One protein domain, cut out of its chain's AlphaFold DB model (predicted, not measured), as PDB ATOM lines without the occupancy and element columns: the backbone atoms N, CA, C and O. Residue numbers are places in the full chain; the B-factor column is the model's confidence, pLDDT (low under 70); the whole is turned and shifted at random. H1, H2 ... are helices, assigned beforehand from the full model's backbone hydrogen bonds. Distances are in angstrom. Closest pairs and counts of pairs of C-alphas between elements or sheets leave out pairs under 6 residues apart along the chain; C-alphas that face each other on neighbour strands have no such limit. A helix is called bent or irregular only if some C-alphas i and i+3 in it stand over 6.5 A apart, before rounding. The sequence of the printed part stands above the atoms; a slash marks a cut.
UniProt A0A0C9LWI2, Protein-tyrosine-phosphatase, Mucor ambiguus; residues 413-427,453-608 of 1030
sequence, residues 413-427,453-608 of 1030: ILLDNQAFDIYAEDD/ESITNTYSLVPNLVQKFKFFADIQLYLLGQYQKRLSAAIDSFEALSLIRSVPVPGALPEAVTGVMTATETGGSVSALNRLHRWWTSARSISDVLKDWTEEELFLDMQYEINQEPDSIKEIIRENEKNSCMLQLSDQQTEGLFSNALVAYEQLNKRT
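AT A GLANCE: This is residues 413 to 427 and 453 to 608 of the 1030 residues of the protein "Protein-tyrosine-phosphatase" of Mucor ambiguus (UniProt A0A0C9LWI2). Three long helical stretches, H3b, H5 and H8, make an up-and-down bundle side by side, and the long helix H3, bent but nearly straight, runs on past one end of it as the arm H3a. H2, H6 and H7 gather round H3a there, while loops with the short H4 lie toward the bundle's other end, where residues 520 to 526 stick out. The 171 printed residues hold eight named helices, H1 to H8 in chain order, and no named strand; the class is all helix. The whole is elongated, spanning 59 by 37 by 26 A, and only just loose, close to compact, with a radius of gyration of the C-alphas of 19.0 A.

IN THESE COORDINATES: The printed part begins at C-alpha 413, at (166.952, 214.982, 115.577). H1 is residues 424 to 427 and H2 residues 453 to 459. H3, residues 465 to 499, was assigned as one helix by its hydrogen bonds but is bent: C-alphas 474 and 477 are 6.5 A apart. Its arms are H3a, residues 465 to 474, 13.9 A long, and H3b, residues 477 to 499, 32.6 A, at a shallow tilt of 18 degrees. H4 is residues 511 to 514. H5, residues 524 to 548, is 37.2 A long and begins at C-alpha 524, at (149.815, 233.300, 128.530). H6 is residues 553 to 564, 16.6 A, and H7 residues 570 to 579, 14.5 A. H8, residues 595 to 608, is 20.2 A and ends at C-alpha 608, at (157.744, 218.579, 135.521).

HOW THE PARTS SIT: H5 and H8 touch, opposite ways at a shallow tilt of 16 degrees, their closest C-alphas being those of Ser 543 and Leu 598, 5.7 A apart. H3b touches H8, the same way at 17 degrees, a shallow tilt, closest at the C-alphas of Gln 484 and Tyr 601, 6.8 A. With residues 484 to 491 alone H3b touches residues 532 to 539 of H5, opposite ways at a shallow 20 degrees; the closest C-alphas, of Leu 487 and Trp 535, are 6.6 A apart. H4 only just touches H3b, with 3 pairs of C-alphas within 8 A, the closest Ala 490 and Thr 514, 6.5 A. H2 and H3a form a helical hairpin, closest at the C-alphas of Tyr 459 and Lys 468, 5.7 A. H6 touches H3a with residues 558 to 562 alone, the closest C-alphas being those of Leu 465 and Met 558, 7.2 A. H7 only just touches H3a, with 3 pairs of C-alphas within 8 A, the closest Ala 473 and Asn 576, 7.0 A. H1 touches no helix. Every O i to N i+4 pair is within hydrogen-bond range in H2, H3a, H3b, H6 and H8, against 19 of 21 in H5 and 4 of 6 in H7; H1 and H4 are too short for such a pair.

THE WHOLE: The C-alphas farthest apart, of Thr 522 and Gln 564, are 59.4 A apart. Residues 428 to 452 are not printed, and C-alphas 427 and 453 are 22.4 A apart across this cut. The links H3 to H4 and H7 to H8 are long. Mean pLDDT of the printed part is 72.2; 64 residues are under 70, among them 496 to 525 and 566 to 592.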
ATOM      1  N   ILE A 413     168.268 215.117 114.928       86.38
ATOM      2  CA  ILE A 413     166.952 214.982 115.577       86.38
ATOM      3  C   ILE A 413     166.665 216.158 116.522       86.38
ATOM      4  O   ILE A 413     165.513 216.586 116.614       86.38
ATOM      5  N   LEU A 414     167.681 216.678 117.220       82.06
ATOM      6  CA  LEU A 414     167.541 217.796 118.162       82.06
ATOM      7  C   LEU A 414     167.598 219.186 117.518       82.06
ATOM      8  O   LEU A 414     167.064 220.134 118.094       82.06
ATOM      9  N   LEU A 415     168.246 219.322 116.361       81.06
ATOM     10  CA  LEU A 415     168.321 220.573 115.603       81.06
ATOM     11  C   LEU A 415     167.043 220.860 114.794       81.06
ATOM     12  O   LEU A 415     166.866 221.982 114.321       81.06
ATOM     13  N   ASP A 416     166.138 219.885 114.647       81.44
ATOM     14  CA  ASP A 416     164.817 220.107 114.056       81.44
ATOM     15  C   ASP A 416     163.983 221.062 114.934       81.44
ATOM     16  O   ASP A 416     163.675 220.776 116.092       81.44
ATOM     17  N   ASN A 417     163.544 222.186 114.361       66.56
ATOM     18  CA  ASN A 417     162.676 223.154 115.041       66.56
ATOM     19  C   ASN A 417     161.356 222.534 115.548       66.56
ATOM     20  O   ASN A 417     160.739 223.076 116.463       66.56
ATOM     21  N   GLN A 418     160.925 221.408 114.969       72.50
ATOM     22  CA  GLN A 418     159.731 220.652 115.362       72.50
ATOM     23  C   GLN A 418     160.043 219.403 116.206       72.50
ATOM     24  O   GLN A 418     159.159 218.570 116.419       72.50
ATOM     25  N   ALA A 419     161.270 219.252 116.721       74.94
ATOM     26  CA  ALA A 419     161.698 218.105 117.529       74.94
ATOM     27  C   ALA A 419     160.740 217.790 118.696       74.94
ATOM     28  O   ALA A 419     160.401 216.632 118.944       74.94
ATOM     29  N   PHE A 420     160.258 218.812 119.404       77.50
ATOM     30  CA  PHE A 420     159.350 218.654 120.546       77.50
ATOM     31  C   PHE A 420     157.870 218.881 120.197       77.50
ATOM     32  O   PHE A 420     157.042 218.990 121.100       77.50
ATOM     33  N   ASP A 421     157.505 218.955 118.914       75.00
ATOM     34  CA  ASP A 421     156.095 218.902 118.520       75.00
ATOM     35  C   ASP A 421     155.527 217.490 118.720       75.00
ATOM     36  O   ASP A 421     156.240 216.484 118.669       75.00
ATOM     37  N   ILE A 422     154.213 217.420 118.928       72.38
ATOM     38  CA  ILE A 422     153.473 216.158 118.992       72.38
ATOM     39  C   ILE A 422     153.508 215.482 117.611       72.38
ATOM     40  O   ILE A 422     153.304 216.138 116.586       72.38
ATOM     41  N   TYR A 423     153.765 214.174 117.583       62.75
ATOM     42  CA  TYR A 423     153.743 213.380 116.359       62.75
ATOM     43  C   TYR A 423     152.289 213.198 115.896       62.75
ATOM     44  O   TYR A 423     151.440 212.712 116.640       62.75
ATOM     45  N   ALA A 424     151.968 213.663 114.686       55.94
ATOM     46  CA  ALA A 424     150.581 213.746 114.218       55.94
ATOM     47  C   ALA A 424     149.997 212.394 113.769       55.94
ATOM     48  O   ALA A 424     148.778 212.250 113.707       55.94
ATOM     49  N   GLU A 425     150.842 211.405 113.467       52.28
ATOM     50  CA  GLU A 425     150.395 210.087 112.997       52.28
ATOM     51  C   GLU A 425     149.976 209.155 114.150       52.28
ATOM     52  O   GLU A 425     149.221 208.220 113.907       52.28
ATOM     53  N   ASP A 426     150.311 209.471 115.411       49.03
ATOM     54  CA  ASP A 426     149.799 208.765 116.608       49.03
ATOM     55  C   ASP A 426     148.254 208.792 116.700       49.03
ATOM     56  O   ASP A 426     147.642 208.016 117.432       49.03
ATOM     57  N   ASP A 427     147.580 209.687 115.964       46.22
ATOM     58  CA  ASP A 427     146.117 209.705 115.857       46.22
ATOM     59  C   ASP A 427     145.531 208.575 114.976       46.22
ATOM     60  O   ASP A 427     144.298 208.468 114.919       46.22
ATOM     61  N   GLU A 453     166.755 201.692 118.521       90.12
ATOM     62  CA  GLU A 453     166.395 200.400 117.917       90.12
ATOM     63  C   GLU A 453     167.336 200.048 116.756       90.12
ATOM     64  O   GLU A 453     167.825 198.924 116.669       90.12
ATOM     65  N   SER A 454     167.669 201.007 115.882       89.88
ATOM     66  CA  SER A 454     168.662 200.790 114.819       89.88
ATOM     67  C   SER A 454     170.046 200.440 115.377       89.88
ATOM     68  O   SER A 454     170.734 199.620 114.778       89.88
ATOM     69  N   ILE A 455     170.460 201.035 116.501       89.31
ATOM     70  CA  ILE A 455     171.730 200.717 117.176       89.31
ATOM     71  C   ILE A 455     171.655 199.333 117.840       89.31
ATOM     72  O   ILE A 455     172.593 198.545 117.715       89.31
ATOM     73  N   THR A 456     170.523 199.017 118.475       89.88
ATOM     74  CA  THR A 456     170.234 197.722 119.113       89.88
ATOM     75  C   THR A 456     170.302 196.583 118.098       89.88
ATOM     76  O   THR A 456     171.004 195.600 118.320       89.88
ATOM     77  N   ASN A 457     169.700 196.764 116.920       87.69
ATOM     78  CA  ASN A 457     169.806 195.828 115.801       87.69
ATOM     79  C   ASN A 457     171.247 195.645 115.287       87.69
ATOM     80  O   ASN A 457     171.600 194.555 114.848       87.69
ATOM     81  N   THR A 458     172.096 196.677 115.335       85.75
ATOM     82  CA  THR A 458     173.501 196.555 114.912       85.75
ATOM     83  C   THR A 458     174.319 195.718 115.893       85.75
ATOM     84  O   THR A 458     175.033 194.814 115.460       85.75
ATOM     85  N   TYR A 459     174.232 195.984 117.203       87.62
ATOM     86  CA  TYR A 459     175.030 195.235 118.183       87.62
ATOM     87  C   TYR A 459     174.401 193.895 118.597       87.62
ATOM     88  O   TYR A 459     175.118 193.051 119.130       87.62
ATOM     89  N   SER A 460     173.113 193.641 118.332       86.81
ATOM     90  CA  SER A 460     172.501 192.321 118.568       86.81
ATOM     91  C   SER A 460     173.167 191.207 117.752       86.81
ATOM     92  O   SER A 460     173.143 190.047 118.155       86.81
ATOM     93  N   LEU A 461     173.807 191.567 116.636       83.69
ATOM     94  CA  LEU A 461     174.578 190.666 115.782       83.69
ATOM     95  C   LEU A 461     176.028 190.445 116.266       83.69
ATOM     96  O   LEU A 461     176.742 189.635 115.679       83.69
ATOM     97  N   VAL A 462     176.494 191.164 117.296       85.56
ATOM     98  CA  VAL A 462     177.866 191.052 117.822       85.56
ATOM     99  C   VAL A 462     177.949 189.883 118.816       85.56
ATOM    100  O   VAL A 462     177.288 189.932 119.853       85.56
ATOM    101  N   PRO A 463     178.788 188.855 118.566       80.75
ATOM    102  CA  PRO A 463     178.840 187.654 119.402       80.75
ATOM    103  C   PRO A 463     179.620 187.820 120.714       80.75
ATOM    104  O   PRO A 463     179.481 186.997 121.610       80.75
ATOM    105  N   ASN A 464     180.479 188.838 120.838       83.69
ATOM    106  CA  ASN A 464     181.305 189.038 122.031       83.69
ATOM    107  C   ASN A 464     180.618 189.992 123.021       83.69
ATOM    108  O   ASN A 464     180.457 191.179 122.723       83.69
ATOM    109  N   LEU A 465     180.288 189.490 124.215       82.56
ATOM    110  CA  LEU A 465     179.632 190.238 125.294       82.56
ATOM    111  C   LEU A 465     180.325 191.563 125.644       82.56
ATOM    112  O   LEU A 465     179.659 192.588 125.751       82.56
ATOM    113  N   VAL A 466     181.654 191.577 125.795       83.50
ATOM    114  CA  VAL A 466     182.408 192.784 126.193       83.50
ATOM    115  C   VAL A 466     182.256 193.884 125.139       83.50
ATOM    116  O   VAL A 466     182.102 195.064 125.456       83.50
ATOM    117  N   GLN A 467     182.239 193.496 123.862       84.88
ATOM    118  CA  GLN A 467     182.031 194.414 122.745       84.88
ATOM    119  C   GLN A 467     180.568 194.862 122.645       84.88
ATOM    120  O   GLN A 467     180.313 196.059 122.509       84.88
ATOM    121  N   LYS A 468     179.616 193.932 122.784       87.50
ATOM    122  CA  LYS A 468     178.167 194.187 122.836       87.50
ATOM    123  C   LYS A 468     177.827 195.200 123.942       87.50
ATOM    124  O   LYS A 468     177.163 196.204 123.685       87.50
ATOM    125  N   PHE A 469     178.382 195.007 125.141       84.44
ATOM    126  CA  PHE A 469     178.229 195.920 126.274       84.44
ATOM    127  C   PHE A 469     178.880 197.288 126.027       84.44
ATOM    128  O   PHE A 469     178.314 198.310 126.408       84.44
ATOM    129  N   LYS A 470     180.027 197.350 125.333       86.06
ATOM    130  CA  LYS A 470     180.642 198.630 124.945       86.06
ATOM    131  C   LYS A 470     179.727 199.452 124.029       86.06
ATOM    132  O   LYS A 470     179.580 200.649 124.246       86.06
ATOM    133  N   PHE A 471     179.069 198.830 123.045       88.56
ATOM    134  CA  PHE A 471     178.054 199.500 122.215       88.56
ATOM    135  C   PHE A 471     176.861 199.995 123.047       88.56
ATOM    136  O   PHE A 471     176.430 201.143 122.904       88.56
ATOM    137  N   PHE A 472     176.361 199.149 123.945       87.88
ATOM    138  CA  PHE A 472     175.257 199.471 124.843       87.88
ATOM    139  C   PHE A 472     175.563 200.674 125.760       87.88
ATOM    140  O   PHE A 472     174.809 201.650 125.786       87.88
ATOM    141  N   ALA A 473     176.692 200.647 126.470       83.69
ATOM    142  CA  ALA A 473     177.064 201.671 127.446       83.69
ATOM    143  C   ALA A 473     177.500 202.995 126.788       83.69
ATOM    144  O   ALA A 473     176.933 204.055 127.074       83.69
ATOM    145  N   ASP A 474     178.461 202.941 125.860       84.25
ATOM    146  CA  ASP A 474     179.104 204.133 125.291       84.25
ATOM    147  C   ASP A 474     178.260 204.850 124.222       84.25
ATOM    148  O   ASP A 474     178.591 205.988 123.860       84.25
ATOM    149  N   ILE A 475     177.232 204.185 123.672       88.38
ATOM    150  CA  ILE A 475     176.352 204.733 122.628       88.38
ATOM    151  C   ILE A 475     174.899 204.788 123.110       88.38
ATOM    152  O   ILE A 475     174.388 205.890 123.299       88.38
ATOM    153  N   GLN A 476     174.217 203.657 123.339       89.62
ATOM    154  CA  GLN A 476     172.773 203.669 123.642       89.62
ATOM    155  C   GLN A 476     172.466 204.393 124.963       89.62
ATOM    156  O   GLN A 476     171.689 205.351 124.981       89.62
ATOM    157  N   LEU A 477     173.123 204.002 126.059       86.94
ATOM    158  CA  LEU A 477     172.960 204.657 127.360       86.94
ATOM    159  C   LEU A 477     173.567 206.065 127.401       86.94
ATOM    160  O   LEU A 477     173.036 206.937 128.090       86.94
ATOM    161  N   TYR A 478     174.631 206.327 126.636       86.44
ATOM    162  CA  TYR A 478     175.166 207.679 126.469       86.44
ATOM    163  C   TYR A 478     174.146 208.628 125.815       86.44
ATOM    164  O   TYR A 478     173.918 209.720 126.334       86.44
ATOM    165  N   LEU A 479     173.496 208.219 124.719       88.62
ATOM    166  CA  LEU A 479     172.486 209.028 124.026       88.62
ATOM    167  C   LEU A 479     171.225 209.232 124.877       88.62
ATOM    168  O   LEU A 479     170.730 210.356 124.964       88.62
ATOM    169  N   LEU A 480     170.753 208.193 125.576       89.31
ATOM    170  CA  LEU A 480     169.679 208.316 126.572       89.31
ATOM    171  C   LEU A 480     170.054 209.308 127.686       89.31
ATOM    172  O   LEU A 480     169.284 210.210 128.016       89.31
ATOM    173  N   GLY A 481     171.273 209.209 128.225       85.38
ATOM    174  CA  GLY A 481     171.789 210.144 129.224       85.38
ATOM    175  C   GLY A 481     171.908 211.579 128.704       85.38
ATOM    176  O   GLY A 481     171.595 212.522 129.431       85.38
ATOM    177  N   GLN A 482     172.308 211.775 127.445       85.56
ATOM    178  CA  GLN A 482     172.335 213.099 126.822       85.56
ATOM    179  C   GLN A 482     170.926 213.665 126.622       85.56
ATOM    180  O   GLN A 482     170.711 214.841 126.919       85.56
ATOM    181  N   TYR A 483     169.951 212.859 126.197       89.00
ATOM    182  CA  TYR A 483     168.575 213.333 126.025       89.00
ATOM    183  C   TYR A 483     167.945 213.710 127.370       89.00
ATOM    184  O   TYR A 483     167.337 214.773 127.492       89.00
ATOM    185  N   GLN A 484     168.172 212.902 128.413       89.12
ATOM    186  CA  GLN A 484     167.769 213.221 129.785       89.12
ATOM    187  C   GLN A 484     168.397 214.543 130.262       89.12
ATOM    188  O   GLN A 484     167.671 215.421 130.738       89.12
ATOM    189  N   LYS A 485     169.711 214.737 130.064       85.94
ATOM    190  CA  LYS A 485     170.415 215.984 130.418       85.94
ATOM    191  C   LYS A 485     169.855 217.194 129.667       85.94
ATOM    192  O   LYS A 485     169.684 218.253 130.270       85.94
ATOM    193  N   ARG A 486     169.533 217.051 128.373       84.25
ATOM    194  CA  ARG A 486     168.917 218.109 127.549       84.25
ATOM    195  C   ARG A 486     167.513 218.466 128.036       84.25
ATOM    196  O   ARG A 486     167.227 219.651 128.188       84.25
ATOM    197  N   LEU A 487     166.672 217.474 128.338       85.62
ATOM    198  CA  LEU A 487     165.353 217.710 128.931       85.62
ATOM    199  C   LEU A 487     165.460 218.385 130.304       85.62
ATOM    200  O   LEU A 487     164.718 219.333 130.558       85.62
ATOM    201  N   SER A 488     166.391 217.959 131.170       86.56
ATOM    202  CA  SER A 488     166.611 218.636 132.456       86.56
ATOM    203  C   SER A 488     167.015 220.084 132.229       86.56
ATOM    204  O   SER A 488     166.355 220.965 132.758       86.56
ATOM    205  N   ALA A 489     168.008 220.349 131.376       84.19
ATOM    206  CA  ALA A 489     168.481 221.703 131.093       84.19
ATOM    207  C   ALA A 489     167.379 222.629 130.536       84.19
ATOM    208  O   ALA A 489     167.340 223.806 130.893       84.19
ATOM    209  N   ALA A 490     166.463 222.108 129.711       81.00
ATOM    210  CA  ALA A 490     165.296 222.851 129.227       81.00
ATOM    211  C   ALA A 490     164.272 223.142 130.344       81.00
ATOM    212  O   ALA A 490     163.685 224.222 130.394       81.00
ATOM    213  N   ILE A 491     164.089 222.206 131.280       82.56
ATOM    214  CA  ILE A 491     163.254 222.396 132.475       82.56
ATOM    215  C   ILE A 491     163.918 223.366 133.469       82.56
ATOM    216  O   ILE A 491     163.226 224.181 134.075       82.56
ATOM    217  N   ASP A 492     165.243 223.317 133.616       80.50
ATOM    218  CA  ASP A 492     166.052 224.202 134.457       80.50
ATOM    219  C   ASP A 492     166.020 225.651 133.939       80.50
ATOM    220  O   ASP A 492     165.749 226.576 134.712       80.50
ATOM    221  N   SER A 493     166.225 225.860 132.630       73.50
ATOM    222  CA  SER A 493     166.125 227.189 132.011       73.50
ATOM    223  C   SER A 493     164.708 227.749 132.131       73.50
ATOM    224  O   SER A 493     164.526 228.912 132.497       73.50
ATOM    225  N   PHE A 494     163.694 226.910 131.907       76.38
ATOM    226  CA  PHE A 494     162.298 227.280 132.083       76.38
ATOM    227  C   PHE A 494     161.968 227.625 133.546       76.38
ATOM    228  O   PHE A 494     161.316 228.638 133.795       76.38
ATOM    229  N   GLU A 495     162.427 226.844 134.532       72.50
ATOM    230  CA  GLU A 495     162.181 227.127 135.952       72.50
ATOM    231  C   GLU A 495     162.823 228.465 136.357       72.50
ATOM    232  O   GLU A 495     162.137 229.312 136.936       72.50
ATOM    233  N   ALA A 496     164.073 228.721 135.951       69.69
ATOM    234  CA  ALA A 496     164.760 229.993 136.183       69.69
ATOM    235  C   ALA A 496     164.024 231.196 135.551       69.69
ATOM    236  O   ALA A 496     163.774 232.197 136.227       69.69
ATOM    237  N   LEU A 497     163.608 231.086 134.285       62.59
ATOM    238  CA  LEU A 497     162.869 232.138 133.572       62.59
ATOM    239  C   LEU A 497     161.435 232.323 134.100       62.59
ATOM    240  O   LEU A 497     160.903 233.430 134.076       62.59
ATOM    241  N   SER A 498     160.808 231.275 134.638       61.06
ATOM    242  CA  SER A 498     159.488 231.374 135.278       61.06
ATOM    243  C   SER A 498     159.534 232.103 136.629       61.06
ATOM    244  O   SER A 498     158.518 232.643 137.083       61.06
ATOM    245  N   LEU A 499     160.703 232.138 137.280       50.97
ATOM    246  CA  LEU A 499     160.942 232.824 138.550       50.97
ATOM    247  C   LEU A 499     161.429 234.267 138.348       50.97
ATOM    248  O   LEU A 499     161.037 235.149 139.114       50.97
ATOM    249  N   ILE A 500     162.229 234.526 137.309       42.91
ATOM    250  CA  ILE A 500     162.833 235.836 137.033       42.91
ATOM    251  C   ILE A 500     162.086 236.537 135.895       42.91
ATOM    252  O   ILE A 500     162.075 236.090 134.752       42.91
ATOM    253  N   ARG A 501     161.485 237.688 136.205       40.03
ATOM    254  CA  ARG A 501     160.709 238.513 135.268       40.03
ATOM    255  C   ARG A 501     161.595 239.059 134.131       40.03
ATOM    256  O   ARG A 501     162.173 240.129 134.272       40.03
ATOM    257  N   SER A 502     161.651 238.320 133.021       42.84
ATOM    258  CA  SER A 502     162.066 238.745 131.671       42.84
ATOM    259  C   SER A 502     163.348 239.595 131.562       42.84
ATOM    260  O   SER A 502     163.273 240.823 131.515       42.84
ATOM    261  N   VAL A 503     164.505 238.948 131.376       36.25
ATOM    262  CA  VAL A 503     165.700 239.572 130.770       36.25
ATOM    263  C   VAL A 503     166.349 238.571 129.799       36.25
ATOM    264  O   VAL A 503     166.675 237.465 130.228       36.25
ATOM    265  N   PRO A 504     166.548 238.911 128.510       34.84
ATOM    266  CA  PRO A 504     167.296 238.065 127.585       34.84
ATOM    267  C   PRO A 504     168.807 238.218 127.813       34.84
ATOM    268  O   PRO A 504     169.329 239.332 127.835       34.84
ATOM    269  N   VAL A 505     169.523 237.098 127.936       34.25
ATOM    270  CA  VAL A 505     170.994 237.084 127.934       34.25
ATOM    271  C   VAL A 505     171.485 237.091 126.477       34.25
ATOM    272  O   VAL A 505     171.062 236.225 125.707       34.25
ATOM    273  N   PRO A 506     172.364 238.025 126.061       28.52
ATOM    274  CA  PRO A 506     172.918 238.021 124.708       28.52
ATOM    275  C   PRO A 506     173.775 236.769 124.458       28.52
ATOM    276  O   PRO A 506     174.722 236.521 125.199       28.52
ATOM    277  N   GLY A 507     173.465 236.003 123.404       41.22
ATOM    278  CA  GLY A 507     174.265 234.848 122.958       41.22
ATOM    279  C   GLY A 507     173.598 233.464 123.042       41.22
ATOM    280  O   GLY A 507     174.272 232.464 122.812       41.22
ATOM    281  N   ALA A 508     172.304 233.371 123.364       36.94
ATOM    282  CA  ALA A 508     171.593 232.090 123.432       36.94
ATOM    283  C   ALA A 508     171.248 231.494 122.044       36.94
ATOM    284  O   ALA A 508     170.933 232.216 121.099       36.94
ATOM    285  N   LEU A 509     171.289 230.157 121.956       40.28
ATOM    286  CA  LEU A 509     170.959 229.331 120.780       40.28
ATOM    287  C   LEU A 509     169.469 229.427 120.349       40.28
ATOM    288  O   LEU A 509     168.649 229.923 121.127       40.28
ATOM    289  N   PRO A 510     169.103 228.934 119.139       40.06
ATOM    290  CA  PRO A 510     167.772 229.107 118.547       40.06
ATOM    291  C   PRO A 510     166.571 228.737 119.432       40.06
ATOM    292  O   PRO A 510     166.645 227.900 120.332       40.06
ATOM    293  N   GLU A 511     165.439 229.360 119.108       40.03
ATOM    294  CA  GLU A 511     164.178 229.380 119.865       40.03
ATOM    295  C   GLU A 511     163.643 227.989 120.257       40.03
ATOM    296  O   GLU A 511     163.186 227.800 121.388       40.03
ATOM    297  N   ALA A 512     163.791 226.993 119.376       42.62
ATOM    298  CA  ALA A 512     163.382 225.606 119.619       42.62
ATOM    299  C   ALA A 512     164.207 224.878 120.704       42.62
ATOM    300  O   ALA A 512     163.734 223.903 121.287       42.62
ATOM    301  N   VAL A 513     165.431 225.344 120.982       41.09
ATOM    302  CA  VAL A 513     166.419 224.659 121.838       41.09
ATOM    303  C   VAL A 513     166.514 225.284 123.231       41.09
ATOM    304  O   VAL A 513     166.804 224.587 124.202       41.09
ATOM    305  N   THR A 514     166.286 226.594 123.354       47.44
ATOM    306  CA  THR A 514     166.512 227.330 124.613       47.44
ATOM    307  C   THR A 514     165.241 227.619 125.407       47.44
ATOM    308  O   THR A 514     165.325 227.889 126.607       47.44
ATOM    309  N   GLY A 515     164.063 227.550 124.772       45.53
ATOM    310  CA  GLY A 515     162.767 227.713 125.441       45.53
ATOM    311  C   GLY A 515     162.516 229.108 126.025       45.53
ATOM    312  O   GLY A 515     161.570 229.276 126.799       45.53
ATOM    313  N   VAL A 516     163.331 230.105 125.661       40.62
ATOM    314  CA  VAL A 516     163.234 231.479 126.169       40.62
ATOM    315  C   VAL A 516     161.857 232.059 125.843       40.62
ATOM    316  O   VAL A 516     161.372 231.951 124.717       40.62
ATOM    317  N   MET A 517     161.214 232.691 126.828       40.53
ATOM    318  CA  MET A 517     160.055 233.541 126.562       40.53
ATOM    319  C   MET A 517     160.553 234.881 126.021       40.53
ATOM    320  O   MET A 517     160.950 235.766 126.782       40.53
ATOM    321  N   THR A 518     160.537 235.036 124.700       38.81
ATOM    322  CA  THR A 518     160.532 236.363 124.082       38.81
ATOM    323  C   THR A 518     159.230 237.072 124.474       38.81
ATOM    324  O   THR A 518     158.186 236.442 124.647       38.81
ATOM    325  N   ALA A 519     159.269 238.396 124.642       38.25
ATOM    326  CA  ALA A 519     158.128 239.187 125.129       38.25
ATOM    327  C   ALA A 519     156.942 239.283 124.134       38.25
ATOM    328  O   ALA A 519     156.050 240.112 124.307       38.25
ATOM    329  N   THR A 520     156.956 238.470 123.078       37.03
ATOM    330  CA  THR A 520     156.086 238.530 121.899       37.03
ATOM    331  C   THR A 520     155.083 237.377 121.797       37.03
ATOM    332  O   THR A 520     154.163 237.472 120.989       37.03
ATOM    333  N   GLU A 521     155.191 236.314 122.607       42.00
ATOM    334  CA  GLU A 521     154.164 235.259 122.638       42.00
ATOM    335  C   GLU A 521     152.938 235.664 123.471       42.00
ATOM    336  O   GLU A 521     152.914 235.582 124.700       42.00
ATOM    337  N   THR A 522     151.855 236.012 122.780       37.38
ATOM    338  CA  THR A 522     150.530 236.354 123.328       37.38
ATOM    339  C   THR A 522     149.728 235.140 123.846       37.38
ATOM    340  O   THR A 522     148.500 235.138 123.809       37.38
ATOM    341  N   GLY A 523     150.409 234.093 124.335       48.59
ATOM    342  CA  GLY A 523     149.819 232.790 124.691       48.59
ATOM    343  C   GLY A 523     149.595 232.515 126.188       48.59
ATOM    344  O   GLY A 523     149.044 231.468 126.534       48.59
ATOM    345  N   GLY A 524     150.024 233.416 127.079       60.72
ATOM    346  CA  GLY A 524     149.815 233.300 128.530       60.72
ATOM    347  C   GLY A 524     150.349 232.001 129.157       60.72
ATOM    348  O   GLY A 524     151.309 231.396 128.672       60.72
ATOM    349  N   SER A 525     149.714 231.558 130.246       64.12
ATOM    350  CA  SER A 525     150.084 230.327 130.959       64.12
ATOM    351  C   SER A 525     149.876 229.055 130.138       64.12
ATOM    352  O   SER A 525     150.644 228.104 130.266       64.12
ATOM    353  N   VAL A 526     148.899 229.045 129.229       71.62
ATOM    354  CA  VAL A 526     148.591 227.882 128.384       71.62
ATOM    355  C   VAL A 526     149.744 227.554 127.422       71.62
ATOM    356  O   VAL A 526     150.043 226.374 127.236       71.62
ATOM    357  N   SER A 527     150.462 228.550 126.874       69.94
ATOM    358  CA  SER A 527     151.691 228.295 126.086       69.94
ATOM    359  C   SER A 527     152.787 227.648 126.946       69.94
ATOM    360  O   SER A 527     153.402 226.655 126.552       69.94
ATOM    361  N   ALA A 528     152.979 228.143 128.173       73.62
ATOM    362  CA  ALA A 528     153.958 227.599 129.111       73.62
ATOM    363  C   ALA A 528     153.638 226.141 129.509       73.62
ATOM    364  O   ALA A 528     154.525 225.285 129.516       73.62
ATOM    365  N   LEU A 529     152.360 225.833 129.754       79.00
ATOM    366  CA  LEU A 529     151.882 224.472 130.015       79.00
ATOM    367  C   LEU A 529     152.026 223.552 128.791       79.00
ATOM    368  O   LEU A 529     152.334 222.376 128.966       79.00
ATOM    369  N   ASN A 530     151.865 224.067 127.568       80.31
ATOM    370  CA  ASN A 530     152.097 223.315 126.329       80.31
ATOM    371  C   ASN A 530     153.574 222.924 126.169       80.31
ATOM    372  O   ASN A 530     153.883 221.761 125.911       80.31
ATOM    373  N   ARG A 531     154.500 223.866 126.405       78.44
ATOM    374  CA  ARG A 531     155.952 223.606 126.398       78.44
ATOM    375  C   ARG A 531     156.337 222.532 127.428       78.44
ATOM    376  O   ARG A 531     156.975 221.545 127.065       78.44
ATOM    377  N   LEU A 532     155.861 222.650 128.672       82.69
ATOM    378  CA  LEU A 532     156.087 221.638 129.716       82.69
ATOM    379  C   LEU A 532     155.468 220.275 129.381       82.69
ATOM    380  O   LEU A 532     156.090 219.244 129.630       82.69
ATOM    381  N   HIS A 533     154.262 220.256 128.806       82.56
ATOM    382  CA  HIS A 533     153.592 219.022 128.402       82.56
ATOM    383  C   HIS A 533     154.398 218.261 127.341       82.56
ATOM    384  O   HIS A 533     154.535 217.049 127.462       82.56
ATOM    385  N   ARG A 534     155.003 218.954 126.367       84.56
ATOM    386  CA  ARG A 534     155.873 218.341 125.344       84.56
ATOM    387  C   ARG A 534     157.115 217.675 125.937       84.56
ATOM    388  O   ARG A 534     157.487 216.580 125.520       84.56
ATOM    389  N   TRP A 535     157.762 218.301 126.921       85.69
ATOM    390  CA  TRP A 535     158.902 217.683 127.615       85.69
ATOM    391  C   TRP A 535     158.464 216.517 128.507       85.69
ATOM    392  O   TRP A 535     159.154 215.502 128.557       85.69
ATOM    393  N   TRP A 536     157.297 216.621 129.150       87.25
ATOM    394  CA  TRP A 536     156.695 215.532 129.922       87.25
ATOM    395  C   TRP A 536     156.337 214.327 129.040       87.25
ATOM    396  O   TRP A 536     156.728 213.213 129.370       87.25
ATOM    397  N   THR A 537     155.684 214.506 127.885       85.81
ATOM    398  CA  THR A 537     155.386 213.383 126.972       85.81
ATOM    399  C   THR A 537     156.649 212.776 126.372       85.81
ATOM    400  O   THR A 537     156.723 211.558 126.226       85.81
ATOM    401  N   SER A 538     157.672 213.587 126.086       87.69
ATOM    402  CA  SER A 538     158.982 213.100 125.625       87.69
ATOM    403  C   SER A 538     159.669 212.225 126.681       87.69
ATOM    404  O   SER A 538     160.128 211.127 126.388       87.69
ATOM    405  N   ALA A 539     159.694 212.678 127.936       88.75
ATOM    406  CA  ALA A 539     160.266 211.921 129.045       88.75
ATOM    407  C   ALA A 539     159.448 210.667 129.380       88.75
ATOM    408  O   ALA A 539     160.018 209.622 129.679       88.75
ATOM    409  N   ARG A 540     158.115 210.763 129.329       87.38
ATOM    410  CA  ARG A 540     157.204 209.656 129.620       87.38
ATOM    411  C   ARG A 540     157.261 208.561 128.558       87.38
ATOM    412  O   ARG A 540     157.388 207.402 128.921       87.38
ATOM    413  N   SER A 541     157.246 208.918 127.275       86.69
ATOM    414  CA  SER A 541     157.354 207.935 126.186       86.69
ATOM    415  C   SER A 541     158.668 207.151 126.232       86.69
ATOM    416  O   SER A 541     158.641 205.940 126.048       86.69
ATOM    417  N   ILE A 542     159.791 207.792 126.583       88.88
ATOM    418  CA  ILE A 542     161.056 207.076 126.820       88.88
ATOM    419  C   ILE A 542     160.982 206.217 128.090       88.88
ATOM    420  O   ILE A 542     161.464 205.092 128.074       88.88
ATOM    421  N   SER A 543     160.355 206.687 129.177       88.19
ATOM    422  CA  SER A 543     160.121 205.852 130.370       88.19
ATOM    423  C   SER A 543     159.297 204.596 130.088       88.19
ATOM    424  O   SER A 543     159.501 203.600 130.772       88.19
ATOM    425  N   ASP A 544     158.350 204.657 129.153       86.38
ATOM    426  CA  ASP A 544     157.524 203.510 128.780       86.38
ATOM    427  C   ASP A 544     158.320 202.553 127.861       86.38
ATOM    428  O   ASP A 544     158.438 201.379 128.194       86.38
ATOM    429  N   VAL A 545     159.026 203.052 126.834       87.75
ATOM    430  CA  VAL A 545     159.912 202.222 125.977       87.75
ATOM    431  C   VAL A 545     161.053 201.557 126.762       87.75
ATOM    432  O   VAL A 545     161.401 200.411 126.505       87.75
ATOM    433  N   LEU A 546     161.623 202.238 127.761       87.62
ATOM    434  CA  LEU A 546     162.637 201.643 128.638       87.62
ATOM    435  C   LEU A 546     162.081 200.505 129.513       87.62
ATOM    436  O   LEU A 546     162.874 199.695 129.982       87.62
ATOM    437  N   LYS A 547     160.762 200.442 129.757       87.50
ATOM    438  CA  LYS A 547     160.120 199.302 130.442       87.50
ATOM    439  C   LYS A 547     159.955 198.135 129.476       87.50
ATOM    440  O   LYS A 547     160.325 197.020 129.826       87.50
ATOM    441  N   ASP A 548     159.528 198.417 128.249       88.81
ATOM    442  CA  ASP A 548     159.430 197.410 127.191       88.81
ATOM    443  C   ASP A 548     160.810 196.749 126.934       88.81
ATOM    444  O   ASP A 548     160.926 195.525 126.951       88.81
ATOM    445  N   TRP A 549     161.896 197.533 126.838       87.69
ATOM    446  CA  TRP A 549     163.266 197.002 126.692       87.69
ATOM    447  C   TRP A 549     163.815 196.269 127.930       87.69
ATOM    448  O   TRP A 549     164.758 195.493 127.793       87.69
ATOM    449  N   THR A 550     163.273 196.474 129.140       84.25
ATOM    450  CA  THR A 550     163.670 195.635 130.295       84.25
ATOM    451  C   THR A 550     163.105 194.217 130.237       84.25
ATOM    452  O   THR A 550     163.626 193.349 130.932       84.25
ATOM    453  N   GLU A 551     162.083 193.970 129.413       86.88
ATOM    454  CA  GLU A 551     161.451 192.655 129.240       86.88
ATOM    455  C   GLU A 551     161.906 191.932 127.951       86.88
ATOM    456  O   GLU A 551     161.525 190.787 127.712       86.88
ATOM    457  N   GLU A 552     162.742 192.570 127.126       89.00
ATOM    458  CA  GLU A 552     163.210 192.036 125.841       89.00
ATOM    459  C   GLU A 552     164.380 191.038 125.997       89.00
ATOM    460  O   GLU A 552     165.374 191.297 126.683       89.00
ATOM    461  N   GLU A 553     164.274 189.901 125.295       86.62
ATOM    462  CA  GLU A 553     165.190 188.742 125.341       86.62
ATOM    463  C   GLU A 553     166.672 189.142 125.231       86.62
ATOM    464  O   GLU A 553     167.486 188.743 126.060       86.62
ATOM    465  N   LEU A 554     167.013 190.039 124.297       86.88
ATOM    466  CA  LEU A 554     168.386 190.504 124.065       86.88
ATOM    467  C   LEU A 554     169.052 191.117 125.311       86.88
ATOM    468  O   LEU A 554     170.264 190.954 125.508       86.88
ATOM    469  N   PHE A 555     168.281 191.858 126.111       87.50
ATOM    470  CA  PHE A 555     168.758 192.541 127.315       87.50
ATOM    471  C   PHE A 555     168.730 191.623 128.534       87.50
ATOM    472  O   PHE A 555     169.626 191.720 129.372       87.50
ATOM    473  N   LEU A 556     167.761 190.706 128.611       86.88
ATOM    474  CA  LEU A 556     167.716 189.658 129.632       86.88
ATOM    475  C   LEU A 556     168.906 188.697 129.495       86.88
ATOM    476  O   LEU A 556     169.592 188.442 130.485       86.88
ATOM    477  N   ASP A 557     169.219 188.257 128.274       86.00
ATOM    478  CA  ASP A 557     170.391 187.428 127.973       86.00
ATOM    479  C   ASP A 557     171.690 188.168 128.297       86.00
ATOM    480  O   ASP A 557     172.545 187.644 129.008       86.00
ATOM    481  N   MET A 558     171.823 189.429 127.860       83.69
ATOM    482  CA  MET A 558     172.995 190.245 128.194       83.69
ATOM    483  C   MET A 558     173.150 190.402 129.715       83.69
ATOM    484  O   MET A 558     174.255 190.282 130.238       83.69
ATOM    485  N   GLN A 559     172.055 190.632 130.443       82.19
ATOM    486  CA  GLN A 559     172.062 190.744 131.901       82.19
ATOM    487  C   GLN A 559     172.443 189.419 132.583       82.19
ATOM    488  O   GLN A 559     173.143 189.438 133.598       82.19
ATOM    489  N   TYR A 560     172.012 188.282 132.035       84.44
ATOM    490  CA  TYR A 560     172.381 186.949 132.504       84.44
ATOM    491  C   TYR A 560     173.871 186.660 132.275       84.44
ATOM    492  O   TYR A 560     174.557 186.249 133.209       84.44
ATOM    493  N   GLU A 561     174.394 186.958 131.084       81.19
ATOM    494  CA  GLU A 561     175.814 186.823 130.740       81.19
ATOM    495  C   GLU A 561     176.713 187.728 131.613       81.19
ATOM    496  O   GLU A 561     177.698 187.253 132.180       81.19
ATOM    497  N   ILE A 562     176.336 189.000 131.826       80.88
ATOM    498  CA  ILE A 562     177.028 189.932 132.744       80.88
ATOM    499  C   ILE A 562     177.094 189.369 134.170       80.88
ATOM    500  O   ILE A 562     178.106 189.519 134.856       80.88
ATOM    501  N   ASN A 563     176.023 188.712 134.624       78.75
ATOM    502  CA  ASN A 563     175.956 188.124 135.960       78.75
ATOM    503  C   ASN A 563     176.783 186.831 136.097       78.75
ATOM    504  O   ASN A 563     177.087 186.438 137.224       78.75
ATOM    505  N   GLN A 564     177.180 186.188 134.989       79.31
ATOM    506  CA  GLN A 564     178.144 185.081 134.997       79.31
ATOM    507  C   GLN A 564     179.598 185.568 134.961       79.31
ATOM    508  O   GLN A 564     180.425 185.049 135.710       79.31
ATOM    509  N   GLU A 565     179.912 186.572 134.134       73.81
ATOM    510  CA  GLU A 565     181.271 187.114 133.966       73.81
ATOM    511  C   GLU A 565     181.391 188.605 134.356       73.81
ATOM    512  O   GLU A 565     181.709 189.456 133.518       73.81
ATOM    513  N   PRO A 566     181.202 188.968 135.640       69.44
ATOM    514  CA  PRO A 566     181.255 190.367 136.060       69.44
ATOM    515  C   PRO A 566     182.660 190.978 135.922       69.44
ATOM    516  O   PRO A 566     182.792 192.179 135.690       69.44
ATOM    517  N   ASP A 567     183.725 190.180 136.061       69.50
ATOM    518  CA  ASP A 567     185.109 190.673 136.019       69.50
ATOM    519  C   ASP A 567     185.517 191.214 134.641       69.50
ATOM    520  O   ASP A 567     186.200 192.237 134.574       69.50
ATOM    521  N   SER A 568     185.022 190.609 133.556       64.56
ATOM    522  CA  SER A 568     185.307 190.993 132.165       64.56
ATOM    523  C   SER A 568     184.812 192.405 131.796       64.56
ATOM    524  O   SER A 568     185.211 192.953 130.770       64.56
ATOM    525  N   ILE A 569     183.928 192.998 132.609       68.12
ATOM    526  CA  ILE A 569     183.162 194.212 132.270       68.12
ATOM    527  C   ILE A 569     183.422 195.360 133.271       68.12
ATOM    528  O   ILE A 569     183.152 196.527 132.971       68.12
ATOM    529  N   LYS A 570     184.043 195.075 134.428       68.94
ATOM    530  CA  LYS A 570     184.356 196.058 135.488       68.94
ATOM    531  C   LYS A 570     185.141 197.284 135.011       68.94
ATOM    532  O   LYS A 570     184.923 198.372 135.541       68.94
ATOM    533  N   GLU A 571     186.032 197.147 134.030       65.62
ATOM    534  CA  GLU A 571     186.769 198.297 133.483       65.62
ATOM    535  C   GLU A 571     185.852 199.239 132.687       65.62
ATOM    536  O   GLU A 571     185.847 200.442 132.945       65.62
ATOM    537  N   ILE A 572     184.991 198.695 131.817       66.44
ATOM    538  CA  ILE A 572     184.029 199.477 131.020       66.44
ATOM    539  C   ILE A 572     182.998 200.166 131.926       66.44
ATOM    540  O   ILE A 572     182.610 201.305 131.661       66.44
ATOM    541  N   ILE A 573     182.586 199.511 133.017       67.50
ATOM    542  CA  ILE A 573     181.690 200.096 134.028       67.50
ATOM    543  C   ILE A 573     182.370 201.292 134.710       67.50
ATOM    544  O   ILE A 573     181.810 202.383 134.706       67.50
ATOM    545  N   ARG A 574     183.609 201.139 135.200       64.94
ATOM    546  CA  ARG A 574     184.371 202.222 135.861       64.94
ATOM    547  C   ARG A 574     184.681 203.414 134.951       64.94
ATOM    548  O   ARG A 574     184.809 204.540 135.438       64.94
ATOM    549  N   GLU A 575     184.854 203.192 133.650       62.41
ATOM    550  CA  GLU A 575     184.982 204.285 132.679       62.41
ATOM    551  C   GLU A 575     183.637 204.971 132.420       62.41
ATOM    552  O   GLU A 575     183.575 206.203 132.350       62.41
ATOM    553  N   ASN A 576     182.542 204.210 132.342       61.53
ATOM    554  CA  ASN A 576     181.216 204.769 132.103       61.53
ATOM    555  C   ASN A 576     180.607 205.478 133.316       61.53
ATOM    556  O   ASN A 576     179.977 206.510 133.113       61.53
ATOM    557  N   GLU A 577     180.866 205.051 134.553       60.53
ATOM    558  CA  GLU A 577     180.454 205.772 135.773       60.53
ATOM    559  C   GLU A 577     180.954 207.231 135.797       60.53
ATOM    560  O   GLU A 577     180.290 208.119 136.333       60.53
ATOM    561  N   LYS A 578     182.106 207.507 135.167       58.59
ATOM    562  CA  LYS A 578     182.667 208.865 135.037       58.59
ATOM    563  C   LYS A 578     182.007 209.688 133.925       58.59
ATOM    564  O   LYS A 578     181.977 210.913 134.014       58.59
ATOM    565  N   ASN A 579     181.497 209.036 132.879       54.97
ATOM    566  CA  ASN A 579     181.015 209.679 131.651       54.97
ATOM    567  C   ASN A 579     179.475 209.767 131.569       54.97
ATOM    568  O   ASN A 579     178.925 210.730 131.023       54.97
ATOM    569  N   SER A 580     178.769 208.782 132.127       54.59
ATOM    570  CA  SER A 580     177.317 208.629 132.083       54.59
ATOM    571  C   SER A 580     176.751 208.294 133.464       54.59
ATOM    572  O   SER A 580     176.923 207.202 133.991       54.59
ATOM    573  N   CYS A 581     175.974 209.224 134.022       50.50
ATOM    574  CA  CYS A 581     175.303 209.084 135.322       50.50
ATOM    575  C   CYS A 581     174.153 208.044 135.315       50.50
ATOM    576  O   CYS A 581     173.494 207.840 136.326       50.50
ATOM    577  N   MET A 582     173.895 207.401 134.169       59.12
ATOM    578  CA  MET A 582     172.803 206.440 133.963       59.12
ATOM    579  C   MET A 582     173.236 204.978 134.188       59.12
ATOM    580  O   MET A 582     172.421 204.077 134.020       59.12
ATOM    581  N   LEU A 583     174.501 204.740 134.556       53.50
ATOM    582  CA  LEU A 583     175.042 203.436 134.943       53.50
ATOM    583  C   LEU A 583     175.569 203.506 136.377       53.50
ATOM    584  O   LEU A 583     176.594 204.127 136.634       53.50
ATOM    585  N   GLN A 584     174.870 202.840 137.295       52.16
ATOM    586  CA  GLN A 584     175.384 202.447 138.604       52.16
ATOM    587  C   GLN A 584     175.007 200.983 138.826       52.16
ATOM    588  O   GLN A 584     173.831 200.653 138.979       52.16
ATOM    589  N   LEU A 585     176.007 200.106 138.802       51.06
ATOM    590  CA  LEU A 585     175.861 198.689 139.120       51.06
ATOM    591  C   LEU A 585     176.477 198.477 140.502       51.06
ATOM    592  O   LEU A 585     177.663 198.186 140.627       51.06
ATOM    593  N   SER A 586     175.683 198.690 141.552       44.25
ATOM    594  CA  SER A 586     176.109 198.388 142.920       44.25
ATOM    595  C   SER A 586     176.385 196.892 143.075       44.25
ATOM    596  O   SER A 586     175.620 196.081 142.557       44.25
ATOM    597  N   ASP A 587     177.412 196.527 143.851       47.03
ATOM    598  CA  ASP A 587     177.910 195.146 144.055       47.03
ATOM    599  C   ASP A 587     176.885 194.127 144.623       47.03
ATOM    600  O   ASP A 587     177.230 192.984 144.926       47.03
ATOM    601  N   GLN A 588     175.621 194.514 144.805       42.97
ATOM    602  CA  GLN A 588     174.536 193.661 145.278       42.97
ATOM    603  C   GLN A 588     173.339 193.760 144.331       42.97
ATOM    604  O   GLN A 588     172.548 194.688 144.429       42.97
ATOM    605  N   GLN A 589     173.225 192.746 143.466       50.81
ATOM    606  CA  GLN A 589     172.093 192.426 142.587       50.81
ATOM    607  C   GLN A 589     171.672 193.525 141.596       50.81
ATOM    608  O   GLN A 589     171.122 194.568 141.935       50.81
ATOM    609  N   THR A 590     171.860 193.231 140.311       52.47
ATOM    610  CA  THR A 590     171.390 194.064 139.207       52.47
ATOM    611  C   THR A 590     169.858 194.043 139.128       52.47
ATOM    612  O   THR A 590     169.287 193.107 138.569       52.47
ATOM    613  N   GLU A 591     169.180 195.082 139.627       58.38
ATOM    614  CA  GLU A 591     167.723 195.247 139.440       58.38
ATOM    615  C   GLU A 591     167.328 195.447 137.956       58.38
ATOM    616  O   GLU A 591     166.155 195.348 137.606       58.38
ATOM    617  N   GLY A 592     168.303 195.694 137.071       69.38
ATOM    618  CA  GLY A 592     168.167 195.645 135.612       69.38
ATOM    619  C   GLY A 592     169.037 196.683 134.896       69.38
ATOM    620  O   GLY A 592     169.293 197.760 135.441       69.38
ATOM    621  N   LEU A 593     169.454 196.401 133.656       78.00
ATOM    622  CA  LEU A 593     170.369 197.250 132.869       78.00
ATOM    623  C   LEU A 593     169.898 198.709 132.706       78.00
ATOM    624  O   LEU A 593     170.719 199.625 132.689       78.00
ATOM    625  N   PHE A 594     168.584 198.937 132.622       84.12
ATOM    626  CA  PHE A 594     167.980 200.267 132.448       84.12
ATOM    627  C   PHE A 594     167.406 200.882 133.738       84.12
ATOM    628  O   PHE A 594     166.846 201.977 133.687       84.12
ATOM    629  N   SER A 595     167.540 200.221 134.893       81.56
ATOM    630  CA  SER A 595     166.945 200.641 136.178       81.56
ATOM    631  C   SER A 595     167.234 202.110 136.528       81.56
ATOM    632  O   SER A 595     166.317 202.914 136.700       81.56
ATOM    633  N   ASN A 596     168.508 202.506 136.529       82.00
ATOM    634  CA  ASN A 596     168.938 203.887 136.778       82.00
ATOM    635  C   ASN A 596     168.377 204.885 135.749       82.00
ATOM    636  O   ASN A 596     167.965 205.990 136.114       82.00
ATOM    637  N   ALA A 597     168.316 204.497 134.470       84.81
ATOM    638  CA  ALA A 597     167.756 205.335 133.415       84.81
ATOM    639  C   ALA A 597     166.252 205.572 133.635       84.81
ATOM    640  O   ALA A 597     165.798 206.718 133.597       84.81
ATOM    641  N   LEU A 598     165.497 204.515 133.957       87.06
ATOM    642  CA  LEU A 598     164.087 204.595 134.339       87.06
ATOM    643  C   LEU A 598     163.881 205.542 135.526       87.06
ATOM    644  O   LEU A 598     163.056 206.456 135.441       87.06
ATOM    645  N   VAL A 599     164.670 205.393 136.596       87.88
ATOM    646  CA  VAL A 599     164.608 206.286 137.764       87.88
ATOM    647  C   VAL A 599     164.865 207.746 137.374       87.88
ATOM    648  O   VAL A 599     164.112 208.624 137.800       87.88
ATOM    649  N   ALA A 600     165.866 208.031 136.537       86.81
ATOM    650  CA  ALA A 600     166.196 209.394 136.119       86.81
ATOM    651  C   ALA A 600     165.088 210.056 135.272       86.81
ATOM    652  O   ALA A 600     164.769 211.233 135.484       86.81
ATOM    653  N   TYR A 601     164.455 209.318 134.352       89.06
ATOM    654  CA  TYR A 601     163.309 209.829 133.589       89.06
ATOM    655  C   TYR A 601     162.043 209.961 134.453       89.06
ATOM    656  O   TYR A 601     161.324 210.958 134.344       89.06
ATOM    657  N   GLU A 602     161.783 209.036 135.383       88.81
ATOM    658  CA  GLU A 602     160.672 209.172 136.333       88.81
ATOM    659  C   GLU A 602     160.851 210.358 137.293       88.81
ATOM    660  O   GLU A 602     159.874 211.040 137.616       88.81
ATOM    661  N   GLN A 603     162.075 210.636 137.749       89.06
ATOM    662  CA  GLN A 603     162.379 211.829 138.545       89.06
ATOM    663  C   GLN A 603     162.111 213.113 137.751       89.06
ATOM    664  O   GLN A 603     161.524 214.053 138.294       89.06
ATOM    665  N   LEU A 604     162.478 213.140 136.467       88.12
ATOM    666  CA  LEU A 604     162.223 214.267 135.573       88.12
ATOM    667  C   LEU A 604     160.715 214.474 135.343       88.12
ATOM    668  O   LEU A 604     160.229 215.592 135.501       88.12
ATOM    669  N   ASN A 605     159.942 213.405 135.122       89.38
ATOM    670  CA  ASN A 605     158.475 213.461 135.066       89.38
ATOM    671  C   ASN A 605     157.865 214.026 136.367       89.38
ATOM    672  O   ASN A 605     157.113 215.007 136.332       89.38
ATOM    673  N   LYS A 606     158.275 213.495 137.530       89.31
ATOM    674  CA  LYS A 606     157.856 213.973 138.865       89.31
ATOM    675  C   LYS A 606     158.266 215.433 139.123       89.31
ATOM    676  O   LYS A 606     157.601 216.121 139.904       89.31
ATOM    677  N   ARG A 607     159.347 215.927 138.503       89.06
ATOM    678  CA  ARG A 607     159.776 217.337 138.553       89.06
ATOM    679  C   ARG A 607     158.885 218.223 137.682       89.06
ATOM    680  O   ARG A 607     158.388 219.230 138.184       89.06
ATOM    681  N   THR A 608     158.621 217.833 136.437       87.62
ATOM    682  CA  THR A 608     157.744 218.579 135.521       87.62
ATOM    683  C   THR A 608     156.326 218.711 136.082       87.62
ATOM    684  O   THR A 608     155.776 219.811 136.087       87.62
TER     685      THR A 608